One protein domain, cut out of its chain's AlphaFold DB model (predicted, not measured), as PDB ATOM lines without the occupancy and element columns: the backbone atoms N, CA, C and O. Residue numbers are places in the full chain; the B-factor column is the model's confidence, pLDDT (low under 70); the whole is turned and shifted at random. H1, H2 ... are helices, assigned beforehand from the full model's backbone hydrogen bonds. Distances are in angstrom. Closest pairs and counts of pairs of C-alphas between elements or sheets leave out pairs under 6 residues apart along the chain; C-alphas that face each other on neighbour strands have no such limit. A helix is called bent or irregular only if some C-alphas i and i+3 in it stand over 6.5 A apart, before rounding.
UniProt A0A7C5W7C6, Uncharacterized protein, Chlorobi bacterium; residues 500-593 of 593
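This is residues 500 to 593 of the 593 residues of an uncharacterized protein of Chlorobi bacterium (UniProt A0A7C5W7C6). Two sharply bent helices, H2 and H5, pack with H4 into a body of mostly crossed helices, with H1 and H3 at opposite ends of the longest axis. The 94 printed residues hold five named helices, H1 to H5, and no named strand: all helix. The whole is compact, radius of gyration of the C-alphas 13.2 A, spanning 38 by 28 by 24 A.

H1, residues 502 to 508, begins at C-alpha 502 (151.571, 110.159, 169.940). H2, 513 to 534, one helix by its hydrogen bonds, is bent, C-alphas 521 and 524 being 7.9 A apart: arms H2a, 513 to 521, and H2b, 524 to 534. H3 is 538 to 545; H4, 549 to 561, is 18.0 A long. H5, 563 to 592, likewise one helix, is bent, C-alphas 575 and 578 being 9.3 A apart: H5a, 563 to 575, irregular with C-alphas 564 and 567 7.0 A apart, and H5b, 578 to 592.

H1 touches H5b, closest C-alphas Ile 507 and Asp 580, 6.5 A. H2b touches H4, closest C-alphas Cys 529 and Ile 553, 5.6 A. H4 and H5a form a hairpin. Every O i to N i+4 pair is within hydrogen-bond range except in H5a, 7 of 9.

The printed part has no cut; its links are tight. Mean pLDDT of the printed part is 76.8; 17 residues are under 70.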
ATOM      1  N   ALA A 500     154.857 104.029 167.024       56.91
ATOM      2  CA  ALA A 500     154.423 105.308 166.477       56.91
ATOM      3  C   ALA A 500     154.341 106.404 167.559       56.91
ATOM      4  O   ALA A 500     153.820 106.187 168.663       56.91
ATOM      5  N   GLY A 501     154.805 107.612 167.226       64.00
ATOM      6  CA  GLY A 501     154.662 108.796 168.076       64.00
ATOM      7  C   GLY A 501     153.193 109.144 168.361       64.00
ATOM      8  O   GLY A 501     152.283 108.785 167.609       64.00
ATOM      9  N   GLY A 502     152.933 109.875 169.453       67.69
ATOM     10  CA  GLY A 502     151.571 110.159 169.940       67.69
ATOM     11  C   GLY A 502     150.637 110.839 168.926       67.69
ATOM     12  O   GLY A 502     149.421 110.668 169.007       67.69
ATOM     13  N   ALA A 503     151.186 111.564 167.946       71.31
ATOM     14  CA  ALA A 503     150.422 112.181 166.863       71.31
ATOM     15  C   ALA A 503     149.822 111.141 165.898       71.31
ATOM     16  O   ALA A 503     148.626 111.190 165.620       71.31
ATOM     17  N   ILE A 504     150.606 110.149 165.465       76.56
ATOM     18  CA  ILE A 504     150.141 109.089 164.560       76.56
ATOM     19  C   ILE A 504     149.113 108.195 165.256       76.56
ATOM     20  O   ILE A 504     148.084 107.861 164.676       76.56
ATOM     21  N   LYS A 505     149.303 107.907 166.550       71.06
ATOM     22  CA  LYS A 505     148.313 107.164 167.349       71.06
ATOM     23  C   LYS A 505     146.948 107.859 167.397       71.06
ATOM     24  O   LYS A 505     145.925 107.180 167.414       71.06
ATOM     25  N   LYS A 506     146.906 109.197 167.416       76.38
ATOM     26  CA  LYS A 506     145.645 109.958 167.342       76.38
ATOM     27  C   LYS A 506     145.011 109.885 165.952       76.38
ATOM     28  O   LYS A 506     143.791 109.822 165.874       76.38
ATOM     29  N   ILE A 507     145.817 109.865 164.891       76.12
ATOM     30  CA  ILE A 507     145.354 109.758 163.499       76.12
ATOM     31  C   ILE A 507     144.767 108.366 163.229       76.12
ATOM     32  O   ILE A 507     143.636 108.263 162.769       76.12
ATOM     33  N   LEU A 508     145.469 107.295 163.616       69.62
ATOM     34  CA  LEU A 508     145.005 105.915 163.425       69.62
ATOM     35  C   LEU A 508     143.689 105.627 164.166       69.62
ATOM     36  O   LEU A 508     142.843 104.902 163.658       69.62
ATOM     37  N   LYS A 509     143.463 106.256 165.328       72.25
ATOM     38  CA  LYS A 509     142.198 106.147 166.081       72.25
ATOM     39  C   LYS A 509     140.992 106.794 165.389       72.25
ATOM     40  O   LYS A 509     139.867 106.483 165.765       72.25
ATOM     41  N   LYS A 510     141.201 107.692 164.418       75.94
ATOM     42  CA  LYS A 510     140.111 108.299 163.630       75.94
ATOM     43  C   LYS A 510     139.604 107.374 162.524       75.94
ATOM     44  O   LYS A 510     138.536 107.624 161.970       75.94
ATOM     45  N   LEU A 511     140.364 106.337 162.175       65.81
ATOM     46  CA  LEU A 511     140.041 105.459 161.063       65.81
ATOM     47  C   LEU A 511     139.234 104.246 161.544       65.81
ATOM     48  O   LEU A 511     139.692 103.507 162.416       65.81
ATOM     49  N   PRO A 512     138.053 103.996 160.952       69.06
ATOM     50  CA  PRO A 512     137.367 102.723 161.079       69.06
ATOM     51  C   PRO A 512     138.262 101.556 160.661       69.06
ATOM     52  O   PRO A 512     139.110 101.679 159.777       69.06
ATOM     53  N   ILE A 513     137.988 100.397 161.243       50.28
ATOM     54  CA  ILE A 513     138.789  99.177 161.113       50.28
ATOM     55  C   ILE A 513     139.039  98.775 159.645       50.28
ATOM     56  O   ILE A 513     140.174  98.514 159.264       50.28
ATOM     57  N   GLY A 514     138.011  98.865 158.790       46.75
ATOM     58  CA  GLY A 514     138.119  98.556 157.360       46.75
ATOM     59  C   GLY A 514     139.003  99.528 156.570       46.75
ATOM     60  O   GLY A 514     139.608  99.139 155.580       46.75
ATOM     61  N   LYS A 515     139.141 100.779 157.027       70.88
ATOM     62  CA  LYS A 515     140.037 101.770 156.412       70.88
ATOM     63  C   LYS A 515     141.490 101.573 156.838       70.88
ATOM     64  O   LYS A 515     142.389 101.809 156.045       70.88
ATOM     65  N   LEU A 516     141.723 101.114 158.068       59.66
ATOM     66  CA  LEU A 516     143.059 100.726 158.526       59.66
ATOM     67  C   LEU A 516     143.573  99.498 157.764       59.66
ATOM     68  O   LEU A 516     144.701  99.524 157.290       59.66
ATOM     69  N   ILE A 517     142.720  98.486 157.587       54.06
ATOM     70  CA  ILE A 517     142.976  97.290 156.764       54.06
ATOM     71  C   ILE A 517     143.350  97.688 155.332       54.06
ATOM     72  O   ILE A 517     144.376  97.281 154.799       54.06
ATOM     73  N   TRP A 518     142.575  98.587 154.722       73.12
ATOM     74  CA  TRP A 518     142.869  99.085 153.379       73.12
ATOM     75  C   TRP A 518     144.245  99.770 153.277       73.12
ATOM     76  O   TRP A 518     144.975  99.566 152.308       73.12
ATOM     77  N   ILE A 519     144.636 100.546 154.296       66.75
ATOM     78  CA  ILE A 519     145.947 101.213 154.357       66.75
ATOM     79  C   ILE A 519     147.085 100.209 154.556       66.75
ATOM     80  O   ILE A 519     148.178 100.442 154.056       66.75
ATOM     81  N   VAL A 520     146.866  99.090 155.245       62.66
ATOM     82  CA  VAL A 520     147.867  98.015 155.340       62.66
ATOM     83  C   VAL A 520     148.015  97.309 153.989       62.66
ATOM     84  O   VAL A 520     149.134  97.168 153.496       62.66
ATOM     85  N   LYS A 521     146.890  96.979 153.346       57.75
ATOM     86  CA  LYS A 521     146.817  96.296 152.049       57.75
ATOM     87  C   LYS A 521     147.474  97.073 150.900       57.75
ATOM     88  O   LYS A 521     148.192  96.481 150.099       57.75
ATOM     89  N   TYR A 522     147.237  98.384 150.811       76.19
ATOM     90  CA  TYR A 522     147.673  99.220 149.679       76.19
ATOM     91  C   TYR A 522     148.623 100.360 150.062       76.19
ATOM     92  O   TYR A 522     149.026 101.156 149.212       76.19
ATOM     93  N   GLY A 523     149.012 100.461 151.336       73.00
ATOM     94  CA  GLY A 523     149.797 101.583 151.857       73.00
ATOM     95  C   GLY A 523     151.129 101.784 151.151       73.00
ATOM     96  O   GLY A 523     151.553 102.923 150.973       73.00
ATOM     97  N   ARG A 524     151.759 100.705 150.673       75.75
ATOM     98  CA  ARG A 524     152.993 100.787 149.888       75.75
ATOM     99  C   ARG A 524     152.766 101.494 148.549       75.75
ATOM    100  O   ARG A 524     153.487 102.433 148.234       75.75
ATOM    101  N   GLN A 525     151.748 101.091 147.792       84.31
ATOM    102  CA  GLN A 525     151.380 101.710 146.517       84.31
ATOM    103  C   GLN A 525     150.974 103.175 146.720       84.31
ATOM    104  O   GLN A 525     151.342 104.035 145.922       84.31
ATOM    105  N   VAL A 526     150.290 103.479 147.828       81.12
ATOM    106  CA  VAL A 526     149.953 104.853 148.222       81.12
ATOM    107  C   VAL A 526     151.209 105.678 148.510       81.12
ATOM    108  O   VAL A 526     151.313 106.800 148.021       81.12
ATOM    109  N   VAL A 527     152.192 105.137 149.233       80.31
ATOM    110  CA  VAL A 527     153.475 105.814 149.502       80.31
ATOM    111  C   VAL A 527     154.298 106.021 148.227       80.31
ATOM    112  O   VAL A 527     154.921 107.075 148.069       80.31
ATOM    113  N   GLU A 528     154.307 105.047 147.315       80.00
ATOM    114  CA  GLU A 528     154.996 105.135 146.022       80.00
ATOM    115  C   GLU A 528     154.379 106.230 145.140       80.00
ATOM    116  O   GLU A 528     155.097 107.121 144.685       80.00
ATOM    117  N   CYS A 529     153.050 106.232 144.975       82.56
ATOM    118  CA  CYS A 529     152.334 107.275 144.234       82.56
ATOM    119  C   CYS A 529     152.475 108.654 144.881       82.56
ATOM    120  O   CYS A 529     152.704 109.642 144.187       82.56
ATOM    121  N   TYR A 530     152.393 108.725 146.212       84.25
ATOM    122  CA  TYR A 530     152.624 109.954 146.965       84.25
ATOM    123  C   TYR A 530     154.033 110.496 146.712       84.25
ATOM    124  O   TYR A 530     154.193 111.659 146.356       84.25
ATOM    125  N   THR A 531     155.060 109.651 146.830       81.75
ATOM    126  CA  THR A 531     156.457 110.056 146.629       81.75
ATOM    127  C   THR A 531     156.722 110.499 145.194       81.75
ATOM    128  O   THR A 531     157.393 111.509 144.998       81.75
ATOM    129  N   TYR A 532     156.171 109.787 144.208       83.75
ATOM    130  CA  TYR A 532     156.263 110.154 142.798       83.75
ATOM    131  C   TYR A 532     155.611 111.516 142.529       83.75
ATOM    132  O   TYR A 532     156.283 112.439 142.076       83.75
ATOM    133  N   CYS A 533     154.339 111.688 142.886       81.94
ATOM    134  CA  CYS A 533     153.598 112.912 142.585       81.94
ATOM    135  C   CYS A 533     154.133 114.142 143.333       81.94
ATOM    136  O   CYS A 533     154.073 115.245 142.800       81.94
ATOM    137  N   PHE A 534     154.692 113.969 144.536       82.69
ATOM    138  CA  PHE A 534     155.371 115.052 145.258       82.69
ATOM    139  C   PHE A 534     156.770 115.381 144.716       82.69
ATOM    140  O   PHE A 534     157.329 116.404 145.102       82.69
ATOM    141  N   SER A 535     157.343 114.536 143.853       80.75
ATOM    142  CA  SER A 535     158.629 114.794 143.188       80.75
ATOM    143  C   SER A 535     158.496 115.504 141.834       80.75
ATOM    144  O   SER A 535     159.510 115.895 141.262       80.75
ATOM    145  N   LEU A 536     157.269 115.671 141.324       80.06
ATOM    146  CA  LEU A 536     157.007 116.341 140.049       80.06
ATOM    147  C   LEU A 536     157.155 117.865 140.166       80.06
ATOM    148  O   LEU A 536     156.789 118.463 141.177       80.06
ATOM    149  N   ASP A 537     157.653 118.485 139.095       85.50
ATOM    150  CA  ASP A 537     157.694 119.941 138.944       85.50
ATOM    151  C   ASP A 537     156.271 120.515 138.783       85.50
ATOM    152  O   ASP A 537     155.386 119.871 138.209       85.50
ATOM    153  N   GLN A 538     156.051 121.745 139.262       80.31
ATOM    154  CA  GLN A 538     154.766 122.446 139.171       80.31
ATOM    155  C   GLN A 538     154.268 122.566 137.724       80.31
ATOM    156  O   GLN A 538     153.075 122.427 137.471       80.31
ATOM    157  N   THR A 539     155.175 122.735 136.763       79.38
ATOM    158  CA  THR A 539     154.841 122.806 135.331       79.38
ATOM    159  C   THR A 539     154.220 121.513 134.796       79.38
ATOM    160  O   THR A 539     153.268 121.565 134.018       79.38
ATOM    161  N   VAL A 540     154.698 120.352 135.256       75.19
ATOM    162  CA  VAL A 540     154.154 119.030 134.898       75.19
ATOM    163  C   VAL A 540     152.804 118.802 135.580       75.19
ATOM    164  O   VAL A 540     151.870 118.273 134.977       75.19
ATOM    165  N   LEU A 541     152.665 119.245 136.832       79.81
ATOM    166  CA  LEU A 541     151.395 119.176 137.559       79.81
ATOM    167  C   LEU A 541     150.302 120.017 136.891       79.81
ATOM    168  O   LEU A 541     149.167 119.551 136.771       79.81
ATOM    169  N   ASP A 542     150.637 121.226 136.441       80.94
ATOM    170  CA  ASP A 542     149.704 122.140 135.781       80.94
ATOM    171  C   ASP A 542     149.235 121.595 134.422       80.94
ATOM    172  O   ASP A 542     148.040 121.659 134.124       80.94
ATOM    173  N   GLN A 543     150.140 121.006 133.632       80.94
ATOM    174  CA  GLN A 543     149.831 120.467 132.300       80.94
ATOM    175  C   GLN A 543     149.002 119.176 132.344       80.94
ATOM    176  O   GLN A 543     147.996 119.074 131.641       80.94
ATOM    177  N   ASP A 544     149.381 118.215 133.190       73.56
ATOM    178  CA  ASP A 544     148.839 116.850 133.110       73.56
ATOM    179  C   ASP A 544     147.805 116.523 134.200       73.56
ATOM    180  O   ASP A 544     147.056 115.545 134.085       73.56
ATOM    181  N   TYR A 545     147.756 117.328 135.269       81.44
ATOM    182  CA  TYR A 545     146.971 117.033 136.476       81.44
ATOM    183  C   TYR A 545     146.157 118.232 136.996       81.44
ATOM    184  O   TYR A 545     145.571 118.165 138.084       81.44
ATOM    185  N   GLY A 546     146.085 119.323 136.224       82.00
ATOM    186  CA  GLY A 546     145.324 120.528 136.573       82.00
ATOM    187  C   GLY A 546     145.866 121.252 137.809       82.00
ATOM    188  O   GLY A 546     145.090 121.798 138.591       82.00
ATOM    189  N   GLY A 547     147.179 121.176 138.031       79.31
ATOM    190  CA  GLY A 547     147.906 121.853 139.108       79.31
ATOM    191  C   GLY A 547     147.766 121.213 140.489       79.31
ATOM    192  O   GLY A 547     148.258 121.755 141.479       79.31
ATOM    193  N   SER A 548     147.110 120.052 140.588       84.81
ATOM    194  CA  SER A 548     146.853 119.374 141.862       84.81
ATOM    195  C   SER A 548     147.641 118.075 141.991       84.81
ATOM    196  O   SER A 548     147.377 117.083 141.309       84.81
ATOM    197  N   VAL A 549     148.542 118.036 142.975       81.81
ATOM    198  CA  VAL A 549     149.263 116.814 143.377       81.81
ATOM    199  C   VAL A 549     148.294 115.685 143.753       81.81
ATOM    200  O   VAL A 549     148.571 114.516 143.504       81.81
ATOM    201  N   TRP A 550     147.117 116.010 144.295       84.31
ATOM    202  CA  TRP A 550     146.105 115.010 144.650       84.31
ATOM    203  C   TRP A 550     145.435 114.380 143.434       84.31
ATOM    204  O   TRP A 550     145.104 113.199 143.484       84.31
ATOM    205  N   ASN A 551     145.297 115.122 142.334       87.25
ATOM    206  CA  ASN A 551     144.807 114.560 141.075       87.25
ATOM    207  C   ASN A 551     145.840 113.600 140.472       87.25
ATOM    208  O   ASN A 551     145.464 112.554 139.944       87.25
ATOM    209  N   CYS A 552     147.137 113.908 140.612       87.31
ATOM    210  CA  CYS A 552     148.214 112.981 140.259       87.31
ATOM    211  C   CYS A 552     148.152 111.697 141.097       87.31
ATOM    212  O   CYS A 552     148.194 110.600 140.540       87.31
ATOM    213  N   ILE A 553     147.993 111.813 142.421       85.25
ATOM    214  CA  ILE A 553     147.933 110.649 143.318       85.25
ATOM    215  C   ILE A 553     146.702 109.788 143.019       85.25
ATOM    216  O   ILE A 553     146.837 108.573 142.914       85.25
ATOM    217  N   ASP A 554     145.527 110.397 142.843       89.88
ATOM    218  CA  ASP A 554     144.291 109.671 142.534       89.88
ATOM    219  C   ASP A 554     144.406 108.916 141.195       89.88
ATOM    220  O   ASP A 554     143.965 107.772 141.102       89.88
ATOM    221  N   ARG A 555     145.043 109.513 140.175       85.50
ATOM    222  CA  ARG A 555     145.296 108.850 138.884       85.50
ATOM    223  C   ARG A 555     146.312 107.712 139.014       85.50
ATOM    224  O   ARG A 555     146.037 106.608 138.566       85.50
ATOM    225  N   CYS A 556     147.434 107.954 139.692       86.56
ATOM    226  CA  CYS A 556     148.466 106.942 139.934       86.56
ATOM    227  C   CYS A 556     147.924 105.734 140.712       86.56
ATOM    228  O   CYS A 556     148.270 104.591 140.413       86.56
ATOM    229  N   LEU A 557     147.066 105.975 141.707       83.69
ATOM    230  CA  LEU A 557     146.434 104.910 142.477       83.69
ATOM    231  C   LEU A 557     145.419 104.141 141.643       83.69
ATOM    232  O   LEU A 557     145.484 102.915 141.629       83.69
ATOM    233  N   ARG A 558     144.549 104.824 140.894       86.75
ATOM    234  CA  ARG A 558     143.588 104.167 139.998       86.75
ATOM    235  C   ARG A 558     144.275 103.154 139.074       86.75
ATOM    236  O   ARG A 558     143.803 102.026 138.965       86.75
ATOM    237  N   ASP A 559     145.427 103.511 138.511       77.56
ATOM    238  CA  ASP A 559     146.194 102.635 137.616       77.56
ATOM    239  C   ASP A 559     146.844 101.437 138.340       77.56
ATOM    240  O   ASP A 559     147.075 100.392 137.734       77.56
ATOM    241  N   ARG A 560     147.154 101.565 139.638       75.31
ATOM    242  CA  ARG A 560     147.902 100.553 140.407       75.31
ATOM    243  C   ARG A 560     147.045  99.631 141.264       75.31
ATOM    244  O   ARG A 560     147.460  98.502 141.515       75.31
ATOM    245  N   ILE A 561     145.910 100.114 141.762       75.38
ATOM    246  CA  ILE A 561     145.031  99.361 142.670       75.38
ATOM    247  C   ILE A 561     143.621  99.144 142.103       75.38
ATOM    248  O   ILE A 561     142.847  98.401 142.697       75.38
ATOM    249  N   GLY A 562     143.313  99.723 140.937       72.75
ATOM    250  CA  GLY A 562     142.040  99.551 140.239       72.75
ATOM    251  C   GLY A 562     140.935 100.504 140.706       72.75
ATOM    252  O   GLY A 562     140.954 101.036 141.816       72.75
ATOM    253  N   GLU A 563     139.946 100.716 139.834       80.62
ATOM    254  CA  GLU A 563     138.828 101.655 140.042       80.62
ATOM    255  C   GLU A 563     137.967 101.289 141.267       80.62
ATOM    256  O   GLU A 563     137.514 102.173 141.994       80.62
ATOM    257  N   ASP A 564     137.800  99.991 141.536       76.88
ATOM    258  CA  ASP A 564     136.932  99.462 142.599       76.88
ATOM    259  C   ASP A 564     137.394  99.845 144.016       76.88
ATOM    260  O   ASP A 564     136.597  99.876 144.954       76.88
ATOM    261  N   GLU A 565     138.677 100.174 144.184       82.25
ATOM    262  CA  GLU A 565     139.286 100.499 145.479       82.25
ATOM    263  C   GLU A 565     139.328 102.017 145.750       82.25
ATOM    264  O   GLU A 565     139.531 102.459 146.888       82.25
ATOM    265  N   MET A 566     139.071 102.839 144.725       85.38
ATOM    266  CA  MET A 566     139.093 104.303 144.816       85.38
ATOM    267  C   MET A 566     138.059 104.898 145.791       85.38
ATOM    268  O   MET A 566     138.412 105.846 146.501       85.38
ATOM    269  N   PRO A 567     136.830 104.355 145.937       87.19
ATOM    270  CA  PRO A 567     135.876 104.860 146.926       87.19
ATOM    271  C   PRO A 567     136.390 104.770 148.372       87.19
ATOM    272  O   PRO A 567     136.107 105.646 149.193       87.19
ATOM    273  N   VAL A 568     137.174 103.736 148.700       76.81
ATOM    274  CA  VAL A 568     137.748 103.569 150.045       76.81
ATOM    275  C   VAL A 568     138.897 104.555 150.263       76.81
ATOM    276  O   VAL A 568     138.955 105.186 151.323       76.81
ATOM    277  N   TRP A 569     139.748 104.756 149.251       87.69
ATOM    278  CA  TRP A 569     140.796 105.782 149.251       87.69
ATOM    279  C   TRP A 569     140.235 107.191 149.478       87.69
ATOM    280  O   TRP A 569     140.688 107.911 150.371       87.69
ATOM    281  N   HIS A 570     139.209 107.582 148.719       88.75
ATOM    282  CA  HIS A 570     138.570 108.890 148.868       88.75
ATOM    283  C   HIS A 570     137.946 109.057 150.251       88.75
ATOM    284  O   HIS A 570     138.179 110.065 150.913       88.75
ATOM    285  N   ALA A 571     137.288 108.019 150.766       81.44
ATOM    286  CA  ALA A 571     136.741 108.050 152.114       81.44
ATOM    287  C   ALA A 571     137.824 108.166 153.209       81.44
ATOM    288  O   ALA A 571     137.538 108.682 154.289       81.44
ATOM    289  N   ILE A 572     139.047 107.669 152.986       81.25
ATOM    290  CA  ILE A 572     140.196 107.874 153.891       81.25
ATOM    291  C   ILE A 572     140.686 109.322 153.812       81.25
ATOM    292  O   ILE A 572     140.916 109.944 154.854       81.25
ATOM    293  N   LYS A 573     140.806 109.865 152.593       85.44
ATOM    294  CA  LYS A 573     141.215 111.253 152.337       85.44
ATOM    295  C   LYS A 573     140.290 112.246 153.044       85.44
ATOM    296  O   LYS A 573     140.773 113.132 153.751       85.44
ATOM    297  N   ASP A 574     138.986 112.021 152.945       85.44
ATOM    298  CA  ASP A 574     137.968 112.882 153.548       85.44
ATOM    299  C   ASP A 574     137.956 112.797 155.083       85.44
ATOM    300  O   ASP A 574     137.773 113.803 155.765       85.44
ATOM    301  N   LEU A 575     138.198 111.609 155.649       81.56
ATOM    302  CA  LEU A 575     138.202 111.396 157.102       81.56
ATOM    303  C   LEU A 575     139.401 112.014 157.815       81.56
ATOM    304  O   LEU A 575     139.279 112.477 158.951       81.56
ATOM    305  N   LEU A 576     140.575 111.950 157.193       80.56
ATOM    306  CA  LEU A 576     141.805 112.438 157.809       80.56
ATOM    307  C   LEU A 576     142.019 113.925 157.533       80.56
ATOM    308  O   LEU A 576     142.566 114.637 158.375       80.56
ATOM    309  N   GLY A 577     141.574 114.413 156.377       80.75
ATOM    310  CA  GLY A 577     141.967 115.722 155.884       80.75
ATOM    311  C   GLY A 577     143.457 115.776 155.523       80.75
ATOM    312  O   GLY A 577     144.275 114.943 155.922       80.75
ATOM    313  N   LEU A 578     143.830 116.795 154.751       77.44
ATOM    314  CA  LEU A 578     145.129 116.865 154.071       77.44
ATOM    315  C   LEU A 578     146.342 116.808 155.015       77.44
ATOM    316  O   LEU A 578     147.331 116.141 154.717       77.44
ATOM    317  N   ASN A 579     146.267 117.472 156.171       79.75
ATOM    318  CA  ASN A 579     147.387 117.554 157.111       79.75
ATOM    319  C   ASN A 579     147.638 116.250 157.881       79.75
ATOM    320  O   ASN A 579     148.796 115.890 158.095       79.75
ATOM    321  N   ASP A 580     146.589 115.547 158.312       82.81
ATOM    322  CA  ASP A 580     146.763 114.265 159.005       82.81
ATOM    323  C   ASP A 580     147.076 113.148 158.007       82.81
ATOM    324  O   ASP A 580     147.876 112.267 158.318       82.81
ATOM    325  N   LEU A 581     146.533 113.225 156.787       81.81
ATOM    326  CA  LEU A 581     146.883 112.310 155.706       81.81
ATOM    327  C   LEU A 581     148.365 112.433 155.336       81.81
ATOM    328  O   LEU A 581     149.053 111.423 155.266       81.81
ATOM    329  N   LYS A 582     148.897 113.654 155.193       81.94
ATOM    330  CA  LYS A 582     150.329 113.866 154.932       81.94
ATOM    331  C   LYS A 582     151.213 113.252 156.023       81.94
ATOM    332  O   LYS A 582     152.115 112.484 155.716       81.94
ATOM    333  N   LYS A 583     150.901 113.510 157.299       83.38
ATOM    334  CA  LYS A 583     151.631 112.918 158.438       83.38
ATOM    335  C   LYS A 583     151.572 111.393 158.443       83.38
ATOM    336  O   LYS A 583     152.551 110.750 158.805       83.38
ATOM    337  N   LEU A 584     150.426 110.823 158.072       81.00
ATOM    338  CA  LEU A 584     150.264 109.380 157.960       81.00
ATOM    339  C   LEU A 584     151.135 108.810 156.834       81.00
ATOM    340  O   LEU A 584     151.803 107.808 157.054       81.00
ATOM    341  N   LEU A 585     151.164 109.453 155.665       81.81
ATOM    342  CA  LEU A 585     151.940 109.007 154.506       81.81
ATOM    343  C   LEU A 585     153.451 109.133 154.719       81.81
ATOM    344  O   LEU A 585     154.183 108.205 154.382       81.81
ATOM    345  N   ASP A 586     153.908 110.223 155.339       79.62
ATOM    346  CA  ASP A 586     155.315 110.399 155.719       79.62
ATOM    347  C   ASP A 586     155.755 109.319 156.720       79.62
ATOM    348  O   ASP A 586     156.816 108.719 156.575       79.62
ATOM    349  N   TRP A 587     154.901 108.993 157.693       79.25
ATOM    350  CA  TRP A 587     155.177 107.921 158.649       79.25
ATOM    351  C   TRP A 587     155.132 106.518 158.018       79.25
ATOM    352  O   TRP A 587     155.977 105.682 158.327       79.25
ATOM    353  N   LEU A 588     154.193 106.247 157.103       72.56
ATOM    354  CA  LEU A 588     154.147 104.981 156.357       72.56
ATOM    355  C   LEU A 588     155.385 104.803 155.471       72.56
ATOM    356  O   LEU A 588     155.898 103.693 155.346       72.56
ATOM    357  N   LYS A 589     155.902 105.891 154.897       71.44
ATOM    358  CA  LYS A 589     157.133 105.882 154.101       71.44
ATOM    359  C   LYS A 589     158.351 105.415 154.893       71.44
ATOM    360  O   LYS A 589     159.201 104.742 154.320       71.44
ATOM    361  N   ASP A 590     158.413 105.724 156.184       68.00
ATOM    362  CA  ASP A 590     159.485 105.268 157.076       68.00
ATOM    363  C   ASP A 590     159.296 103.822 157.566       68.00
ATOM    364  O   ASP A 590     160.260 103.208 158.006       68.00
ATOM    365  N   ILE A 591     158.082 103.265 157.490       63.09
ATOM    366  CA  ILE A 591     157.808 101.853 157.822       63.09
ATOM    367  C   ILE A 591     158.115 100.920 156.651       63.09
ATOM    368  O   ILE A 591     158.530  99.784 156.865       63.09
ATOM    369  N   PHE A 592     157.830 101.365 155.426       60.22
ATOM    370  CA  PHE A 592     158.010 100.555 154.217       60.22
ATOM    371  C   PHE A 592     159.416 100.659 153.605       60.22
ATOM    372  O   PHE A 592     159.718  99.902 152.680       60.22
ATOM    373  N   LYS A 593     160.245 101.588 154.092       51.69
ATOM    374  CA  LYS A 593     161.703 101.567 153.917       51.69
ATOM    375  C   LYS A 593     162.321 100.560 154.875       51.69
ATOM    376  O   LYS A 593     163.280  99.889 154.440       51.69
TER     377      LYS A 593